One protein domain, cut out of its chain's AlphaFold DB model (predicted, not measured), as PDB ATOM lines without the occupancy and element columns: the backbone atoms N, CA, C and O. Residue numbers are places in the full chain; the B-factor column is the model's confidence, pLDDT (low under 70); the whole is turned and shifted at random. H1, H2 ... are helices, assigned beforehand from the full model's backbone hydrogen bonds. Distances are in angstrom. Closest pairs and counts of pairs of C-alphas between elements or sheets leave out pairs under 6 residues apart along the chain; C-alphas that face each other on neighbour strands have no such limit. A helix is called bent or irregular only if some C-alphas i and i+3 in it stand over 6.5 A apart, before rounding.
ATOM      1  N   HIS A   2     169.562 128.453 128.916       87.81
ATOM      2  CA  HIS A   2     168.120 128.780 128.813       87.81
ATOM      3  C   HIS A   2     167.867 130.247 128.436       87.81
ATOM      4  O   HIS A   2     167.262 130.514 127.409       87.81
ATOM      5  N   ASN A   3     168.449 131.185 129.190       89.75
ATOM      6  CA  ASN A   3     168.378 132.627 128.918       89.75
ATOM      7  C   ASN A   3     168.930 133.018 127.533       89.75
ATOM      8  O   ASN A   3     168.396 133.901 126.874       89.75
ATOM      9  N   ASP A   4     170.013 132.380 127.086       91.81
ATOM     10  CA  ASP A   4     170.635 132.703 125.795       91.81
ATOM     11  C   ASP A   4     169.798 132.161 124.632       91.81
ATOM     12  O   ASP A   4     169.623 132.846 123.628       91.81
ATOM     13  N   CYS A   5     169.250 130.952 124.792       93.00
ATOM     14  CA  CYS A   5     168.332 130.328 123.848       93.00
ATOM     15  C   CYS A   5     167.033 131.132 123.744       93.00
ATOM     16  O   CYS A   5     166.659 131.519 122.643       93.00
ATOM     17  N   GLU A   6     166.410 131.471 124.875       95.44
ATOM     18  CA  GLU A   6     165.218 132.323 124.948       95.44
ATOM     19  C   GLU A   6     165.438 133.649 124.213       95.44
ATOM     20  O   GLU A   6     164.701 133.989 123.290       95.44
ATOM     21  N   LYS A   7     166.523 134.362 124.541       95.31
ATOM     22  CA  LYS A   7     166.883 135.618 123.868       95.31
ATOM     23  C   LYS A   7     167.112 135.436 122.373       95.31
ATOM     24  O   LYS A   7     166.733 136.312 121.601       95.31
ATOM     25  N   ALA A   8     167.764 134.356 121.952       96.12
ATOM     26  CA  ALA A   8     168.012 134.097 120.539       96.12
ATOM     27  C   ALA A   8     166.707 133.827 119.778       96.12
ATOM     28  O   ALA A   8     166.505 134.393 118.702       96.12
ATOM     29  N   LEU A   9     165.811 133.018 120.350       96.38
ATOM     30  CA  LEU A   9     164.515 132.713 119.753       96.38
ATOM     31  C   LEU A   9     163.618 133.953 119.694       96.38
ATOM     32  O   LEU A   9     163.092 134.254 118.626       96.38
ATOM     33  N   ASN A  10     163.525 134.730 120.776       96.50
ATOM     34  CA  ASN A  10     162.724 135.958 120.801       96.50
ATOM     35  C   ASN A  10     163.264 137.013 119.826       96.50
ATOM     36  O   ASN A  10     162.503 137.567 119.040       96.50
ATOM     37  N   ARG A  11     164.590 137.192 119.727       96.00
ATOM     38  CA  ARG A  11     165.182 138.043 118.674       96.00
ATOM     39  C   ARG A  11     164.828 137.565 117.266       96.00
ATOM     40  O   ARG A  11     164.656 138.386 116.367       96.00
ATOM     41  N   SER A  12     164.762 136.251 117.052       93.62
ATOM     42  CA  SER A  12     164.367 135.687 115.762       93.62
ATOM     43  C   SER A  12     162.886 135.944 115.466       93.62
ATOM     44  O   SER A  12     162.569 136.348 114.347       93.62
ATOM     45  N   ALA A  13     162.006 135.784 116.459       93.38
ATOM     46  CA  ALA A  13     160.582 136.095 116.364       93.38
ATOM     47  C   ALA A  13     160.341 137.585 116.054       93.38
ATOM     48  O   ALA A  13     159.645 137.904 115.088       93.38
ATOM     49  N   ASP A  14     161.005 138.490 116.779       92.56
ATOM     50  CA  ASP A  14     160.938 139.942 116.565       92.56
ATOM     51  C   ASP A  14     161.434 140.348 115.173       92.56
ATOM     52  O   ASP A  14     160.825 141.168 114.470       92.56
ATOM     53  N   SER A  15     162.549 139.746 114.750       92.19
ATOM     54  CA  SER A  15     163.111 139.959 113.419       92.19
ATOM     55  C   SER A  15     162.131 139.514 112.340       92.19
ATOM     56  O   SER A  15     161.893 140.254 111.383       92.19
ATOM     57  N   PHE A  16     161.519 138.338 112.501       90.88
ATOM     58  CA  PHE A  16     160.509 137.862 111.570       90.88
ATOM     59  C   PHE A  16     159.322 138.822 111.521       90.88
ATOM     60  O   PHE A  16     159.012 139.280 110.424       90.88
ATOM     61  N   ASN A  17     158.731 139.188 112.670       88.62
ATOM     62  CA  ASN A  17     157.588 140.108 112.781       88.62
ATOM     63  C   ASN A  17     157.827 141.426 112.022       88.62
ATOM     64  O   ASN A  17     156.959 141.927 111.306       88.62
ATOM     65  N   THR A  18     159.043 141.959 112.103       87.88
ATOM     66  CA  THR A  18     159.412 143.184 111.383       87.88
ATOM     67  C   THR A  18     159.577 142.943 109.879       87.88
ATOM     68  O   THR A  18     159.121 143.738 109.053       87.88
ATOM     69  N   ASN A  19     160.221 141.840 109.498       90.06
ATOM     70  CA  ASN A  19     160.686 141.625 108.129       90.06
ATOM     71  C   ASN A  19     159.636 141.009 107.198       90.06
ATOM     72  O   ASN A  19     159.685 141.264 105.994       90.06
ATOM     73  N   PHE A  20     158.672 140.233 107.705       88.81
ATOM     74  CA  PHE A  20     157.710 139.517 106.855       88.81
ATOM     75  C   PHE A  20     156.633 140.428 106.238       88.81
ATOM     76  O   PHE A  20     156.108 140.131 105.158       88.81
ATOM     77  N   LYS A  21     156.324 141.562 106.886       89.69
ATOM     78  CA  LYS A  21     155.220 142.458 106.500       89.69
ATOM     79  C   LYS A  21     155.416 143.083 105.116       89.69
ATOM     80  O   LYS A  21     154.474 143.157 104.329       89.69
ATOM     81  N   ASN A  22     156.636 143.510 104.786       89.31
ATOM     82  CA  ASN A  22     156.935 144.156 103.500       89.31
ATOM     83  C   ASN A  22     156.816 143.192 102.297       89.31
ATOM     84  O   ASN A  22     156.117 143.535 101.339       89.31
ATOM     85  N   PRO A  23     157.427 141.987 102.318       91.44
ATOM     86  CA  PRO A  23     157.212 140.970 101.289       91.44
ATOM     87  C   PRO A  23     155.744 140.576 101.125       91.44
ATOM     88  O   PRO A  23     155.272 140.402  99.999       91.44
ATOM     89  N   LEU A  24     155.008 140.450 102.232       89.25
ATOM     90  CA  LEU A  24     153.596 140.086 102.195       89.25
ATOM     91  C   LEU A  24     152.746 141.190 101.560       89.25
ATOM     92  O   LEU A  24     151.955 140.908 100.664       89.25
ATOM     93  N   TYR A  25     152.980 142.451 101.930       92.12
ATOM     94  CA  TYR A  25     152.353 143.596 101.272       92.12
ATOM     95  C   TYR A  25     152.578 143.586  99.755       92.12
ATOM     96  O   TYR A  25     151.626 143.767  99.000       92.12
ATOM     97  N   ALA A  26     153.806 143.327  99.295       93.38
ATOM     98  CA  ALA A  26     154.102 143.265  97.865       93.38
ATOM     99  C   ALA A  26     153.298 142.162  97.151       93.38
ATOM    100  O   ALA A  26     152.780 142.389  96.058       93.38
ATOM    101  N   LYS A  27     153.135 140.991  97.783       92.06
ATOM    102  CA  LYS A  27     152.310 139.893  97.249       92.06
ATOM    103  C   LYS A  27     150.828 140.266  97.184       92.06
ATOM    104  O   LYS A  27     150.193 140.026  96.162       92.06
ATOM    105  N   VAL A  28     150.291 140.871  98.243       90.38
ATOM    106  CA  VAL A  28     148.885 141.304  98.298       90.38
ATOM    107  C   VAL A  28     148.610 142.400  97.264       90.38
ATOM    108  O   VAL A  28     147.621 142.324  96.540       90.38
ATOM    109  N   LEU A  29     149.516 143.372  97.123       91.88
ATOM    110  CA  LEU A  29     149.418 144.407  96.093       91.88
ATOM    111  C   LEU A  29     149.455 143.811  94.682       91.88
ATOM    112  O   LEU A  29     148.641 144.211  93.860       91.88
ATOM    113  N   SER A  30     150.335 142.840  94.411       92.31
ATOM    114  CA  SER A  30     150.377 142.151  93.111       92.31
ATOM    115  C   SER A  30     149.025 141.531  92.766       92.31
ATOM    116  O   SER A  30     148.509 141.759  91.675       92.31
ATOM    117  N   ARG A  31     148.402 140.821  93.718       91.56
ATOM    118  CA  ARG A  31     147.068 140.233  93.519       91.56
ATOM    119  C   ARG A  31     145.996 141.288  93.280       91.56
ATOM    120  O   ARG A  31     145.146 141.104  92.421       91.56
ATOM    121  N   MET A  32     146.051 142.407  93.997       88.88
ATOM    122  CA  MET A  32     145.108 143.506  93.789       88.88
ATOM    123  C   MET A  32     145.273 144.152  92.405       88.88
ATOM    124  O   MET A  32     144.283 144.418  91.726       88.88
ATOM    125  N   SER A  33     146.515 144.354  91.961       90.75
ATOM    126  CA  SER A  33     146.841 144.872  90.628       90.75
ATOM    127  C   SER A  33     146.370 143.949  89.503       90.75
ATOM    128  O   SER A  33     145.888 144.435  88.484       90.75
ATOM    129  N   GLU A  34     146.462 142.630  89.695       92.50
ATOM    130  CA  GLU A  34     145.919 141.628  88.765       92.50
ATOM    131  C   GLU A  34     144.386 141.706  88.655       92.50
ATOM    132  O   GLU A  34     143.837 141.421  87.597       92.50
ATOM    133  N   ILE A  35     143.688 142.103  89.724       88.00
ATOM    134  CA  ILE A  35     142.221 142.197  89.739       88.00
ATOM    135  C   ILE A  35     141.743 143.513  89.117       88.00
ATOM    136  O   ILE A  35     140.898 143.507  88.223       88.00
ATOM    137  N   ILE A  36     142.273 144.651  89.574       86.69
ATOM    138  CA  ILE A  36     141.782 145.978  89.169       86.69
ATOM    139  C   ILE A  36     142.271 146.372  87.768       86.69
ATOM    140  O   ILE A  36     141.592 147.153  87.106       86.69
ATOM    141  N   HIS A  37     143.377 145.790  87.280       86.94
ATOM    142  CA  HIS A  37     144.045 146.058  85.992       86.94
ATOM    143  C   HIS A  37     144.541 147.510  85.804       86.94
ATOM    144  O   HIS A  37     145.656 147.719  85.325       86.94
ATOM    145  N   ASP A  38     143.773 148.516  86.226       91.88
ATOM    146  CA  ASP A  38     144.158 149.923  86.284       91.88
ATOM    147  C   ASP A  38     144.704 150.296  87.670       91.88
ATOM    148  O   ASP A  38     143.986 150.654  88.607       91.88
ATOM    149  N   ASN A  39     146.028 150.255  87.790       88.69
ATOM    150  CA  ASN A  39     146.717 150.598  89.029       88.69
ATOM    151  C   ASN A  39     146.573 152.069  89.446       88.69
ATOM    152  O   ASN A  39     146.927 152.388  90.581       88.69
ATOM    153  N   SER A  40     146.084 152.963  88.577       91.50
ATOM    154  CA  SER A  40     145.825 154.358  88.954       91.50
ATOM    155  C   SER A  40     144.669 154.490  89.951       91.50
ATOM    156  O   SER A  40     144.628 155.450  90.718       91.50
ATOM    157  N   LEU A  41     143.788 153.483  90.014       88.31
ATOM    158  CA  LEU A  41     142.673 153.407  90.961       88.31
ATOM    159  C   LEU A  41     143.098 152.929  92.359       88.31
ATOM    160  O   LEU A  41     142.310 152.989  93.302       88.31
ATOM    161  N   ILE A  42     144.335 152.446  92.510       88.12
ATOM    162  CA  ILE A  42     144.862 151.964  93.785       88.12
ATOM    163  C   ILE A  42     145.715 153.064  94.412       88.12
ATOM    164  O   ILE A  42     146.880 153.257  94.051       88.12
ATOM    165  N   ASP A  43     145.179 153.727  95.437       91.19
ATOM    166  CA  ASP A  43     146.016 154.498  96.353       91.19
ATOM    167  C   ASP A  43     146.926 153.529  97.124       91.19
ATOM    168  O   ASP A  43     146.530 152.896  98.105       91.19
ATOM    169  N   LYS A  44     148.178 153.408  96.673       91.19
ATOM    170  CA  LYS A  44     149.177 152.506  97.264       91.19
ATOM    171  C   LYS A  44     149.457 152.819  98.732       91.19
ATOM    172  O   LYS A  44     149.803 151.911  99.485       91.19
ATOM    173  N   TYR A  45     149.337 154.075  99.156       91.88
ATOM    174  CA  TYR A  45     149.587 154.458 100.540       91.88
ATOM    175  C   TYR A  45     148.422 154.043 101.445       91.88
ATOM    176  O   TYR A  45     148.651 153.391 102.468       91.88
ATOM    177  N   ALA A  46     147.182 154.343 101.046       91.06
ATOM    178  CA  ALA A  46     145.982 153.907 101.766       91.06
ATOM    179  C   ALA A  46     145.847 152.375 101.776       91.06
ATOM    180  O   ALA A  46     145.549 151.768 102.810       91.06
ATOM    181  N   PHE A  47     146.160 151.730 100.650       92.12
ATOM    182  CA  PHE A  47     146.179 150.277 100.531       92.12
ATOM    183  C   PHE A  47     147.229 149.654 101.456       92.12
ATOM    184  O   PHE A  47     146.907 148.753 102.230       92.12
ATOM    185  N   LYS A  48     148.464 150.179 101.471       93.12
ATOM    186  CA  LYS A  48     149.511 149.727 102.400       93.12
ATOM    187  C   LYS A  48     149.070 149.842 103.851       93.12
ATOM    188  O   LYS A  48     149.238 148.883 104.598       93.12
ATOM    189  N   LYS A  49     148.487 150.974 104.252       92.50
ATOM    190  CA  LYS A  49     147.955 151.148 105.613       92.50
ATOM    191  C   LYS A  49     146.901 150.105 105.960       92.50
ATOM    192  O   LYS A  49     146.939 149.550 107.051       92.50
ATOM    193  N   SER A  50     146.000 149.819 105.027       92.38
ATOM    194  CA  SER A  50     144.924 148.847 105.229       92.38
ATOM    195  C   SER A  50     145.460 147.421 105.369       92.38
ATOM    196  O   SER A  50     145.029 146.696 106.259       92.38
ATOM    197  N   VAL A  51     146.461 147.038 104.568       93.06
ATOM    198  CA  VAL A  51     147.150 145.745 104.711       93.06
ATOM    199  C   VAL A  51     147.873 145.655 106.056       93.06
ATOM    200  O   VAL A  51     147.721 144.660 106.760       93.06
ATOM    201  N   MET A  52     148.616 146.693 106.451       92.00
ATOM    202  CA  MET A  52     149.312 146.708 107.746       92.00
ATOM    203  C   MET A  52     148.332 146.603 108.919       92.00
ATOM    204  O   MET A  52     148.597 145.857 109.851       92.00
ATOM    205  N   ALA A  53     147.161 147.237 108.833       91.69
ATOM    206  CA  ALA A  53     146.131 147.148 109.867       91.69
ATOM    207  C   ALA A  53     145.556 145.731 110.063       91.69
ATOM    208  O   ALA A  53     145.046 145.434 111.143       91.69
ATOM    209  N   VAL A  54     145.609 144.869 109.041       91.69
ATOM    210  CA  VAL A  54     145.283 143.439 109.178       91.69
ATOM    211  C   VAL A  54     146.450 142.703 109.839       91.69
ATOM    212  O   VAL A  54     146.248 141.972 110.801       91.69
ATOM    213  N   LEU A  55     147.679 142.952 109.380       89.75
ATOM    214  CA  LEU A  55     148.887 142.295 109.894       89.75
ATOM    215  C   LEU A  55     149.191 142.617 111.356       89.75
ATOM    216  O   LEU A  55     149.662 141.751 112.084       89.75
ATOM    217  N   ASP A  56     148.922 143.843 111.795       89.38
ATOM    218  CA  ASP A  56     149.185 144.293 113.164       89.38
ATOM    219  C   ASP A  56     148.257 143.634 114.201       89.38
ATOM    220  O   ASP A  56     148.491 143.768 115.398       89.38
ATOM    221  N   ARG A  57     147.223 142.895 113.765       88.19
ATOM    222  CA  ARG A  57     146.352 142.091 114.642       88.19
ATOM    223  C   ARG A  57     146.932 140.716 114.963       88.19
ATOM    224  O   ARG A  57     146.394 140.022 115.819       88.19
ATOM    225  N   ILE A  58     147.981 140.308 114.254       87.44
ATOM    226  CA  ILE A  58     148.599 139.000 114.432       87.44
ATOM    227  C   ILE A  58     149.501 139.063 115.659       87.44
ATOM    228  O   ILE A  58     150.465 139.828 115.697       87.44
ATOM    229  N   GLU A  59     149.184 138.243 116.655       86.19
ATOM    230  CA  GLU A  59     149.975 138.134 117.873       86.19
ATOM    231  C   GLU A  59     151.212 137.255 117.648       86.19
ATOM    232  O   GLU A  59     151.129 136.145 117.114       86.19
ATOM    233  N   PHE A  60     152.361 137.756 118.098       87.25
ATOM    234  CA  PHE A  60     153.632 137.045 118.118       87.25
ATOM    235  C   PHE A  60     153.933 136.648 119.562       87.25
ATOM    236  O   PHE A  60     154.176 137.511 120.401       87.25
ATOM    237  N   LYS A  61     153.875 135.345 119.858       87.00
ATOM    238  CA  LYS A  61     154.165 134.824 121.201       87.00
ATOM    239  C   LYS A  61     155.666 134.847 121.482       87.00
ATOM    240  O   LYS A  61     156.468 134.610 120.582       87.00
ATOM    241  N   GLU A  62     156.024 135.056 122.743       91.31
ATOM    242  CA  GLU A  62     157.406 134.975 123.216       91.31
ATOM    243  C   GLU A  62     157.714 133.582 123.772       91.31
ATOM    244  O   GLU A  62     156.895 132.953 124.448       91.31
ATOM    245  N   PHE A  63     158.925 133.103 123.505       95.19
ATOM    246  CA  PHE A  63     159.491 131.936 124.166       95.19
ATOM    247  C   PHE A  63     159.863 132.308 125.602       95.19
ATOM    248  O   PHE A  63     160.419 133.380 125.841       95.19
ATOM    249  N   ASN A  64     159.586 131.408 126.545       94.75
ATOM    250  CA  ASN A  64     159.925 131.585 127.952       94.75
ATOM    251  C   ASN A  64     160.422 130.263 128.543       94.75
ATOM    252  O   ASN A  64     159.671 129.295 128.668       94.75
ATOM    253  N   TYR A  65     161.692 130.251 128.935       94.00
ATOM    254  CA  TYR A  65     162.354 129.118 129.574       94.00
ATOM    255  C   TYR A  65     162.784 129.432 131.010       94.00
ATOM    256  O   TYR A  65     163.659 128.762 131.572       94.00
ATOM    257  N   THR A  66     162.174 130.450 131.617       88.56
ATOM    258  CA  THR A  66     162.342 130.753 133.037       88.56
ATOM    259  C   THR A  66     161.963 129.523 133.861       88.56
ATOM    260  O   THR A  66     160.998 128.823 133.564       88.56
ATOM    261  N   ASP A  67     162.777 129.220 134.872       85.94
ATOM    262  CA  ASP A  67     162.580 128.098 135.800       85.94
ATOM    263  C   ASP A  67     162.592 126.688 135.181       85.94
ATOM    264  O   ASP A  67     162.319 125.711 135.874       85.94
ATOM    265  N   LYS A  68     163.023 126.542 133.920       88.94
ATOM    266  CA  LYS A  68     163.217 125.229 133.282       88.94
ATOM    267  C   LYS A  68     164.450 124.471 133.781       88.94
ATOM    268  O   LYS A  68     164.602 123.301 133.463       88.94
ATOM    269  N   ILE A  69     165.331 125.107 134.563       89.69
ATOM    270  CA  ILE A  69     166.490 124.432 135.169       89.69
ATOM    271  C   ILE A  69     166.032 123.659 136.419       89.69
ATOM    272  O   ILE A  69     165.584 124.304 137.374       89.69
ATOM    273  N   PRO A  70     166.217 122.326 136.477       89.56
ATOM    274  CA  PRO A  70     165.890 121.511 137.639       89.56
ATOM    275  C   PRO A  70     166.589 122.010 138.901       89.56
ATOM    276  O   PRO A  70     167.755 122.411 138.860       89.56
ATOM    277  N   GLY A  71     165.905 121.941 140.046       88.62
ATOM    278  CA  GLY A  71     166.466 122.367 141.334       88.62
ATOM    279  C   GLY A  71     167.762 121.633 141.699       88.62
ATOM    280  O   GLY A  71     168.681 122.247 142.238       88.62
ATOM    281  N   GLU A  72     167.865 120.356 141.321       87.62
ATOM    282  CA  GLU A  72     169.062 119.520 141.496       87.62
ATOM    283  C   GLU A  72     170.295 120.033 140.735       87.62
ATOM    284  O   GLU A  72     171.416 119.836 141.201       87.62
ATOM    285  N   ILE A  73     170.095 120.741 139.615       90.81
ATOM    286  CA  ILE A  73     171.159 121.399 138.846       90.81
ATOM    287  C   ILE A  73     171.356 122.835 139.343       90.81
ATOM    288  O   ILE A  73     172.474 123.248 139.645       90.81
ATOM    289  N   ARG A  74     170.265 123.603 139.456       89.00
ATOM    290  CA  ARG A  74     170.278 125.037 139.792       89.00
ATOM    291  C   ARG A  74     170.863 125.319 141.174       89.00
ATOM    292  O   ARG A  74     171.544 126.324 141.349       89.00
ATOM    293  N   GLY A  75     170.549 124.474 142.152       86.38
ATOM    294  CA  GLY A  75     170.920 124.661 143.553       86.38
ATOM    295  C   GLY A  75     172.203 123.946 143.966       86.38
ATOM    296  O   GLY A  75     172.529 123.950 145.152       86.38
ATOM    297  N   LYS A  76     172.917 123.292 143.039       89.38
ATOM    298  CA  LYS A  76     174.079 122.481 143.409       89.38
ATOM    299  C   LYS A  76     175.271 123.363 143.785       89.38
ATOM    300  O   LYS A  76     175.740 124.175 142.993       89.38
ATOM    301  N   THR A  77     175.786 123.166 144.997       87.31
ATOM    302  CA  THR A  77     176.940 123.893 145.553       87.31
ATOM    303  C   THR A  77     177.929 122.930 146.213       87.31
ATOM    304  O   THR A  77     177.525 121.867 146.680       87.31
ATOM    305  N   GLY A  78     179.201 123.324 146.334       89.88
ATOM    306  CA  GLY A  78     180.251 122.518 146.973       89.88
ATOM    307  C   GLY A  78     181.003 121.594 146.006       89.88
ATOM    308  O   GLY A  78     180.787 121.633 144.797       89.88
ATOM    309  N   PHE A  79     181.926 120.786 146.539       91.38
ATOM    310  CA  PHE A  79     182.758 119.882 145.738       91.38
ATOM    311  C   PHE A  79     182.137 118.493 145.634       91.38
ATOM    312  O   PHE A  79     182.002 117.800 146.640       91.38
ATOM    313  N   LEU A  80     181.847 118.070 144.407       93.12
ATOM    314  CA  LEU A  80     181.398 116.716 144.099       93.12
ATOM    315  C   LEU A  80     182.588 115.780 143.898       93.12
ATOM    316  O   LEU A  80     183.596 116.172 143.308       93.12
ATOM    317  N   LYS A  81     182.481 114.537 144.380       94.56
ATOM    318  CA  LYS A  81     183.517 113.504 144.224       94.56
ATOM    319  C   LYS A  81     182.893 112.138 143.956       94.56
ATOM    320  O   LYS A  81     181.794 111.856 144.422       94.56
ATOM    321  N   GLY A  82     183.631 111.283 143.247       94.94
ATOM    322  CA  GLY A  82     183.223 109.904 142.969       94.94
ATOM    323  C   GLY A  82     181.857 109.831 142.285       94.94
ATOM    324  O   GLY A  82     181.578 110.591 141.357       94.94
ATOM    325  N   ASP A  83     180.999 108.946 142.777       95.19
ATOM    326  CA  ASP A  83     179.693 108.662 142.175       95.19
ATOM    327  C   ASP A  83     178.736 109.861 142.190       95.19
ATOM    328  O   ASP A  83     177.920 110.007 141.283       95.19
ATOM    329  N   GLU A  84     178.877 110.773 143.155       91.75
ATOM    330  CA  GLU A  84     178.058 111.988 143.220       91.75
ATOM    331  C   GLU A  84     178.362 112.941 142.052       91.75
ATOM    332  O   GLU A  84     177.457 113.561 141.492       91.75
ATOM    333  N   ALA A  85     179.635 113.029 141.648       95.00
ATOM    334  CA  ALA A  85     180.033 113.806 140.478       95.00
ATOM    335  C   ALA A  85     179.507 113.164 139.187       95.00
ATOM    336  O   ALA A  85     178.975 113.867 138.329       95.00
ATOM    337  N   ASN A  86     179.593 111.834 139.081       95.69
ATOM    338  CA  ASN A  86     179.090 111.091 137.923       95.69
ATOM    339  C   ASN A  86     177.571 111.257 137.758       95.69
ATOM    340  O   ASN A  86     177.104 111.553 136.660       95.69
ATOM    341  N   ALA A  87     176.807 111.129 138.846       94.31
ATOM    342  CA  ALA A  87     175.357 111.307 138.827       94.31
ATOM    343  C   ALA A  87     174.953 112.740 138.440       94.31
ATOM    344  O   ALA A  87     174.034 112.936 137.647       94.31
ATOM    345  N   PHE A  88     175.667 113.748 138.952       95.25
ATOM    346  CA  PHE A  88     175.413 115.142 138.593       95.25
ATOM    347  C   PHE A  88     175.682 115.420 137.108       95.25
ATOM    348  O   PHE A  88     174.864 116.057 136.451       95.25
ATOM    349  N   ILE A  89     176.793 114.910 136.562       95.12
ATOM    350  CA  ILE A  89     177.109 115.044 135.131       95.12
ATOM    351  C   ILE A  89     176.000 114.412 134.281       95.12
ATOM    352  O   ILE A  89     175.502 115.061 133.366       95.12
ATOM    353  N   GLN A  90     175.550 113.202 134.626       95.81
ATOM    354  CA  GLN A  90     174.459 112.529 133.911       95.81
ATOM    355  C   GLN A  90     173.139 113.312 133.973       95.81
ATOM    356  O   GLN A  90     172.439 113.406 132.967       95.81
ATOM    357  N   SER A  91     172.804 113.898 135.128       94.75
ATOM    358  CA  SER A  91     171.625 114.766 135.272       94.75
ATOM    359  C   SER A  91     171.714 115.983 134.344       94.75
ATOM    360  O   SER A  91     170.777 116.256 133.592       94.75
ATOM    361  N   VAL A  92     172.867 116.662 134.302       94.75
ATOM    362  CA  VAL A  92     173.088 117.806 133.402       94.75
ATOM    363  C   VAL A  92     173.003 117.392 131.932       94.75
ATOM    364  O   VAL A  92     172.353 118.085 131.150       94.75
ATOM    365  N   GLU A  93     173.620 116.277 131.541       95.81
ATOM    366  CA  GLU A  93     173.586 115.780 130.160       95.81
ATOM    367  C   GLU A  93     172.167 115.437 129.697       95.81
ATOM    368  O   GLU A  93     171.770 115.819 128.592       95.81
ATOM    369  N   ASN A  94     171.393 114.749 130.540       96.06
ATOM    370  CA  ASN A  94     170.001 114.428 130.242       96.06
ATOM    371  C   ASN A  94     169.159 115.704 130.143       96.06
ATOM    372  O   ASN A  94     168.465 115.888 129.147       96.06
ATOM    373  N   HIS A  95     169.308 116.633 131.095       95.31
ATOM    374  CA  HIS A  95     168.588 117.907 131.069       95.31
ATOM    375  C   HIS A  95     168.869 118.715 129.801       95.31
ATOM    376  O   HIS A  95     167.954 119.246 129.181       95.31
ATOM    377  N   VAL A  96     170.136 118.811 129.384       94.38
ATOM    378  CA  VAL A  96     170.506 119.538 128.159       94.38
ATOM    379  C   VAL A  96     169.872 118.897 126.924       94.38
ATOM    380  O   VAL A  96     169.351 119.618 126.072       94.38
ATOM    381  N   ARG A  97     169.880 117.561 126.832       95.88
ATOM    382  CA  ARG A  97     169.268 116.826 125.715       95.88
ATOM    383  C   ARG A  97     167.754 117.028 125.666       95.88
ATOM    384  O   ARG A  97     167.210 117.282 124.591       95.88
ATOM    385  N   ASP A  98     167.094 116.933 126.814       95.81
ATOM    386  CA  ASP A  98     165.644 117.082 126.917       95.81
ATOM    387  C   ASP A  98     165.221 118.523 126.617       95.81
ATOM    388  O   ASP A  98     164.300 118.742 125.833       95.81
ATOM    389  N   PHE A  99     165.963 119.510 127.129       95.38
ATOM    390  CA  PHE A  99     165.744 120.919 126.808       95.38
ATOM    391  C   PHE A  99     165.928 121.212 125.312       95.38
ATOM    392  O   PHE A  99     165.136 121.946 124.725       95.38
ATOM    393  N   GLU A 100     166.944 120.636 124.659       95.06
ATOM    394  CA  GLU A 100     167.123 120.790 123.210       95.06
ATOM    395  C   GLU A 100     165.920 120.228 122.433       95.06
ATOM    396  O   GLU A 100     165.468 120.830 121.453       95.06
ATOM    397  N   ALA A 101     165.390 119.078 122.859       96.75
ATOM    398  CA  ALA A 101     164.210 118.477 122.251       96.75
ATOM    399  C   ALA A 101     162.948 119.328 122.477       96.75
ATOM    400  O   ALA A 101     162.195 119.543 121.524       96.75
ATOM    401  N   GLU A 102     162.748 119.845 123.692       95.12
ATOM    402  CA  GLU A 102     161.648 120.748 124.055       95.12
ATOM    403  C   GLU A 102     161.696 122.032 123.219       95.12
ATOM    404  O   GLU A 102     160.754 122.317 122.483       95.12
ATOM    405  N   ALA A 103     162.833 122.735 123.202       95.00
ATOM    406  CA  ALA A 103     162.987 123.974 122.441       95.00
ATOM    407  C   ALA A 103     162.731 123.775 120.934       95.00
ATOM    408  O   ALA A 103     162.144 124.631 120.272       95.00
ATOM    409  N   LYS A 104     163.128 122.626 120.367       96.44
ATOM    410  CA  LYS A 104     162.804 122.280 118.971       96.44
ATOM    411  C   LYS A 104     161.306 122.090 118.747       96.44
ATOM    412  O   LYS A 104     160.815 122.463 117.680       96.44
ATOM    413  N   GLN A 105     160.596 121.472 119.688       97.12
ATOM    414  CA  GLN A 105     159.145 121.301 119.593       97.12
ATOM    415  C   GLN A 105     158.420 122.635 119.745       97.12
ATOM    416  O   GLN A 105     157.546 122.934 118.934       97.12
ATOM    417  N   ASP A 106     158.850 123.473 120.684       95.94
ATOM    418  CA  ASP A 106     158.277 124.801 120.894       95.94
ATOM    419  C   ASP A 106     158.420 125.673 119.645       95.94
ATOM    420  O   ASP A 106     157.459 126.306 119.213       95.94
ATOM    421  N   VAL A 107     159.584 125.645 118.984       96.25
ATOM    422  CA  VAL A 107     159.782 126.358 117.710       96.25
ATOM    423  C   VAL A 107     158.860 125.821 116.612       96.25
ATOM    424  O   VAL A 107     158.291 126.608 115.856       96.25
ATOM    425  N   LYS A 108     158.674 124.499 116.511       97.00
ATOM    426  CA  LYS A 108     157.738 123.915 115.533       97.00
ATOM    427  C   LYS A 108     156.300 124.349 115.806       97.00
ATOM    428  O   LYS A 108     155.623 124.776 114.874       97.00
ATOM    429  N   GLY A 109     155.862 124.277 117.062       96.12
ATOM    430  CA  GLY A 109     154.530 124.706 117.481       96.12
ATOM    431  C   GLY A 109     154.304 126.195 117.230       96.12
ATOM    432  O   GLY A 109     153.262 126.581 116.707       96.12
ATOM    433  N   TYR A 110     155.309 127.024 117.511       95.25
ATOM    434  CA  TYR A 110     155.287 128.452 117.212       95.25
ATOM    435  C   TYR A 110     155.103 128.724 115.711       95.25
ATOM    436  O   TYR A 110     154.211 129.476 115.327       95.25
ATOM    437  N   VAL A 111     155.909 128.088 114.851       93.31
ATOM    438  CA  VAL A 111     155.815 128.272 113.392       93.31
ATOM    439  C   VAL A 111     154.467 127.789 112.862       93.31
ATOM    440  O   VAL A 111     153.866 128.463 112.025       93.31
ATOM    441  N   GLN A 112     153.978 126.647 113.350       95.38
ATOM    442  CA  GLN A 112     152.676 126.115 112.961       95.38
ATOM    443  C   GLN A 112     151.544 127.071 113.352       95.38
ATOM    444  O   GLN A 112     150.781 127.482 112.483       95.38
ATOM    445  N   GLY A 113     151.477 127.481 114.621       93.31
ATOM    446  CA  GLY A 113     150.435 128.389 115.100       93.31
ATOM    447  C   GLY A 113     150.472 129.742 114.390       93.31
ATOM    448  O   GLY A 113     149.434 130.290 114.035       93.31
ATOM    449  N   LEU A 114     151.666 130.265 114.094       91.75
ATOM    450  CA  LEU A 114     151.806 131.483 113.299       91.75
ATOM    451  C   LEU A 114     151.284 131.299 111.867       91.75
ATOM    452  O   LEU A 114     150.632 132.195 111.332       91.75
ATOM    453  N   SER A 115     151.550 130.149 111.246       90.62
ATOM    454  CA  SER A 115     151.035 129.822 109.913       90.62
ATOM    455  C   SER A 115     149.510 129.710 109.895       90.62
ATOM    456  O   SER A 115     148.884 130.200 108.957       90.62
ATOM    457  N   GLU A 116     148.916 129.082 110.908       92.12
ATOM    458  CA  GLU A 116     147.462 128.973 111.077       92.12
ATOM    459  C   GLU A 116     146.839 130.365 111.267       92.12
ATOM    460  O   GLU A 116     145.991 130.766 110.472       92.12
ATOM    461  N   ASN A 117     147.366 131.164 112.203       89.31
ATOM    462  CA  ASN A 117     146.916 132.538 112.451       89.31
ATOM    463  C   ASN A 117     146.982 133.422 111.198       89.31
ATOM    464  O   ASN A 117     146.091 134.240 110.969       89.31
ATOM    465  N   LEU A 118     148.046 133.287 110.395       87.69
ATOM    466  CA  LEU A 118     148.196 133.989 109.117       87.69
ATOM    467  C   LEU A 118     147.170 133.515 108.078       87.69
ATOM    468  O   LEU A 118     146.661 134.337 107.319       87.69
ATOM    469  N   GLY A 119     146.882 132.213 108.036       87.62
ATOM    470  CA  GLY A 119     145.909 131.610 107.124       87.62
ATOM    471  C   GLY A 119     144.460 131.997 107.430       87.62
ATOM    472  O   GLY A 119     143.656 132.103 106.508       87.62
ATOM    473  N   GLU A 120     144.141 132.262 108.696       89.69
ATOM    474  CA  GLU A 120     142.812 132.706 109.140       89.69
ATOM    475  C   GLU A 120     142.536 134.196 108.877       89.69
ATOM    476  O   GLU A 120     141.392 134.644 108.985       89.69
ATOM    477  N   GLN A 121     143.552 134.992 108.521       88.06
ATOM    478  CA  GLN A 121     143.352 136.419 108.266       88.06
ATOM    479  C   GLN A 121     142.536 136.657 106.992       88.06
ATOM    480  O   GLN A 121     142.995 136.421 105.872       88.06
ATOM    481  N   ASP A 122     141.356 137.251 107.152       88.81
ATOM    482  CA  ASP A 122     140.551 137.724 106.031       88.81
ATOM    483  C   ASP A 122     141.087 139.062 105.502       88.81
ATOM    484  O   ASP A 122     140.616 140.152 105.845       88.81
TER     485      ASP A 122
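This is residues 2 to 122 of the 163 residues of an uncharacterized protein of Helicobacter pylori (UniProt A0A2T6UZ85). Picture a long, thin rod in which two long helices, H1 and H4, point roughly the same direction but are shifted along the long axis, overlapping only in part. After H1 the chain turns at one end of the rod, folds back through the shorter helix H2 and the unnamed stretch of residues 56 to 70, passes the tiny helix H3, and turns again at the other end, where residues 81 to 87 stick out, into H4. The printed part has 121 residues with four named helices, in the order H1, H2, H3, H4, and no named strand; its class is all helix. The whole is extended, with a radius of gyration of the C-alphas of 23.1 A and spans of 80 by 19 by 17 A.

Find C-alpha 2 at (168.120, 128.780, 128.813); from there H1, residues 2 to 36, runs 50.6 A to C-alpha 36 at (141.782, 145.978, 89.169). Near residue 20 you will find a kink of 30 degrees in H1. H1 is neither bent nor irregular, but only just: C-alphas 18 and 21 are 6.5 A apart. Next look for H2, residues 44 to 55, which is 16.2 A long, and then for H3, residues 71 to 74. H4, residues 83 to 119, is the longest helix by residues and runs 53.8 A to C-alpha 119 at (145.909, 131.610, 107.124).

Start with H1 and H2, a helical hairpin: they touch, with the C-alphas of Tyr 25 and Val 51 the closest at 6.6 A. They run opposite ways at a steep tilt of 44 degrees, and H1 touches H2 with residues 21 to 28 alone. H2 and H3 are apart, and so are H1 and H3. H3 and H4 only just touch, with 3 pairs of C-alphas within 8 A; the closest are those of Ile 73 and Val 92, 6.8 A apart, and H4 touches H3 with residues 88 to 92 alone. H1 and H4 are near each other, with 12 pairs of C-alphas within 10 A but no pair within 8 A. H2 and H4 are only just apart, their closest C-alphas being 8.4 A from each other. In H2 and H4 every O i to N i+4 pair is within hydrogen-bond range, in H1 28 of 31 are, and H3 is too short for such a pair.

Look at the C-alphas of Asp 38 and Gly 82 for the two farthest apart, 79.6 A. The printed part has no cut from residue 2 to 122. The link from H2 to H3, with 15 residues, is long; those from H1 to H2 and from H3 to H4 are short. In the B-factor column of this predicted model you will find a mean pLDDT of 91.9 for the printed part, and no printed residue is under 70.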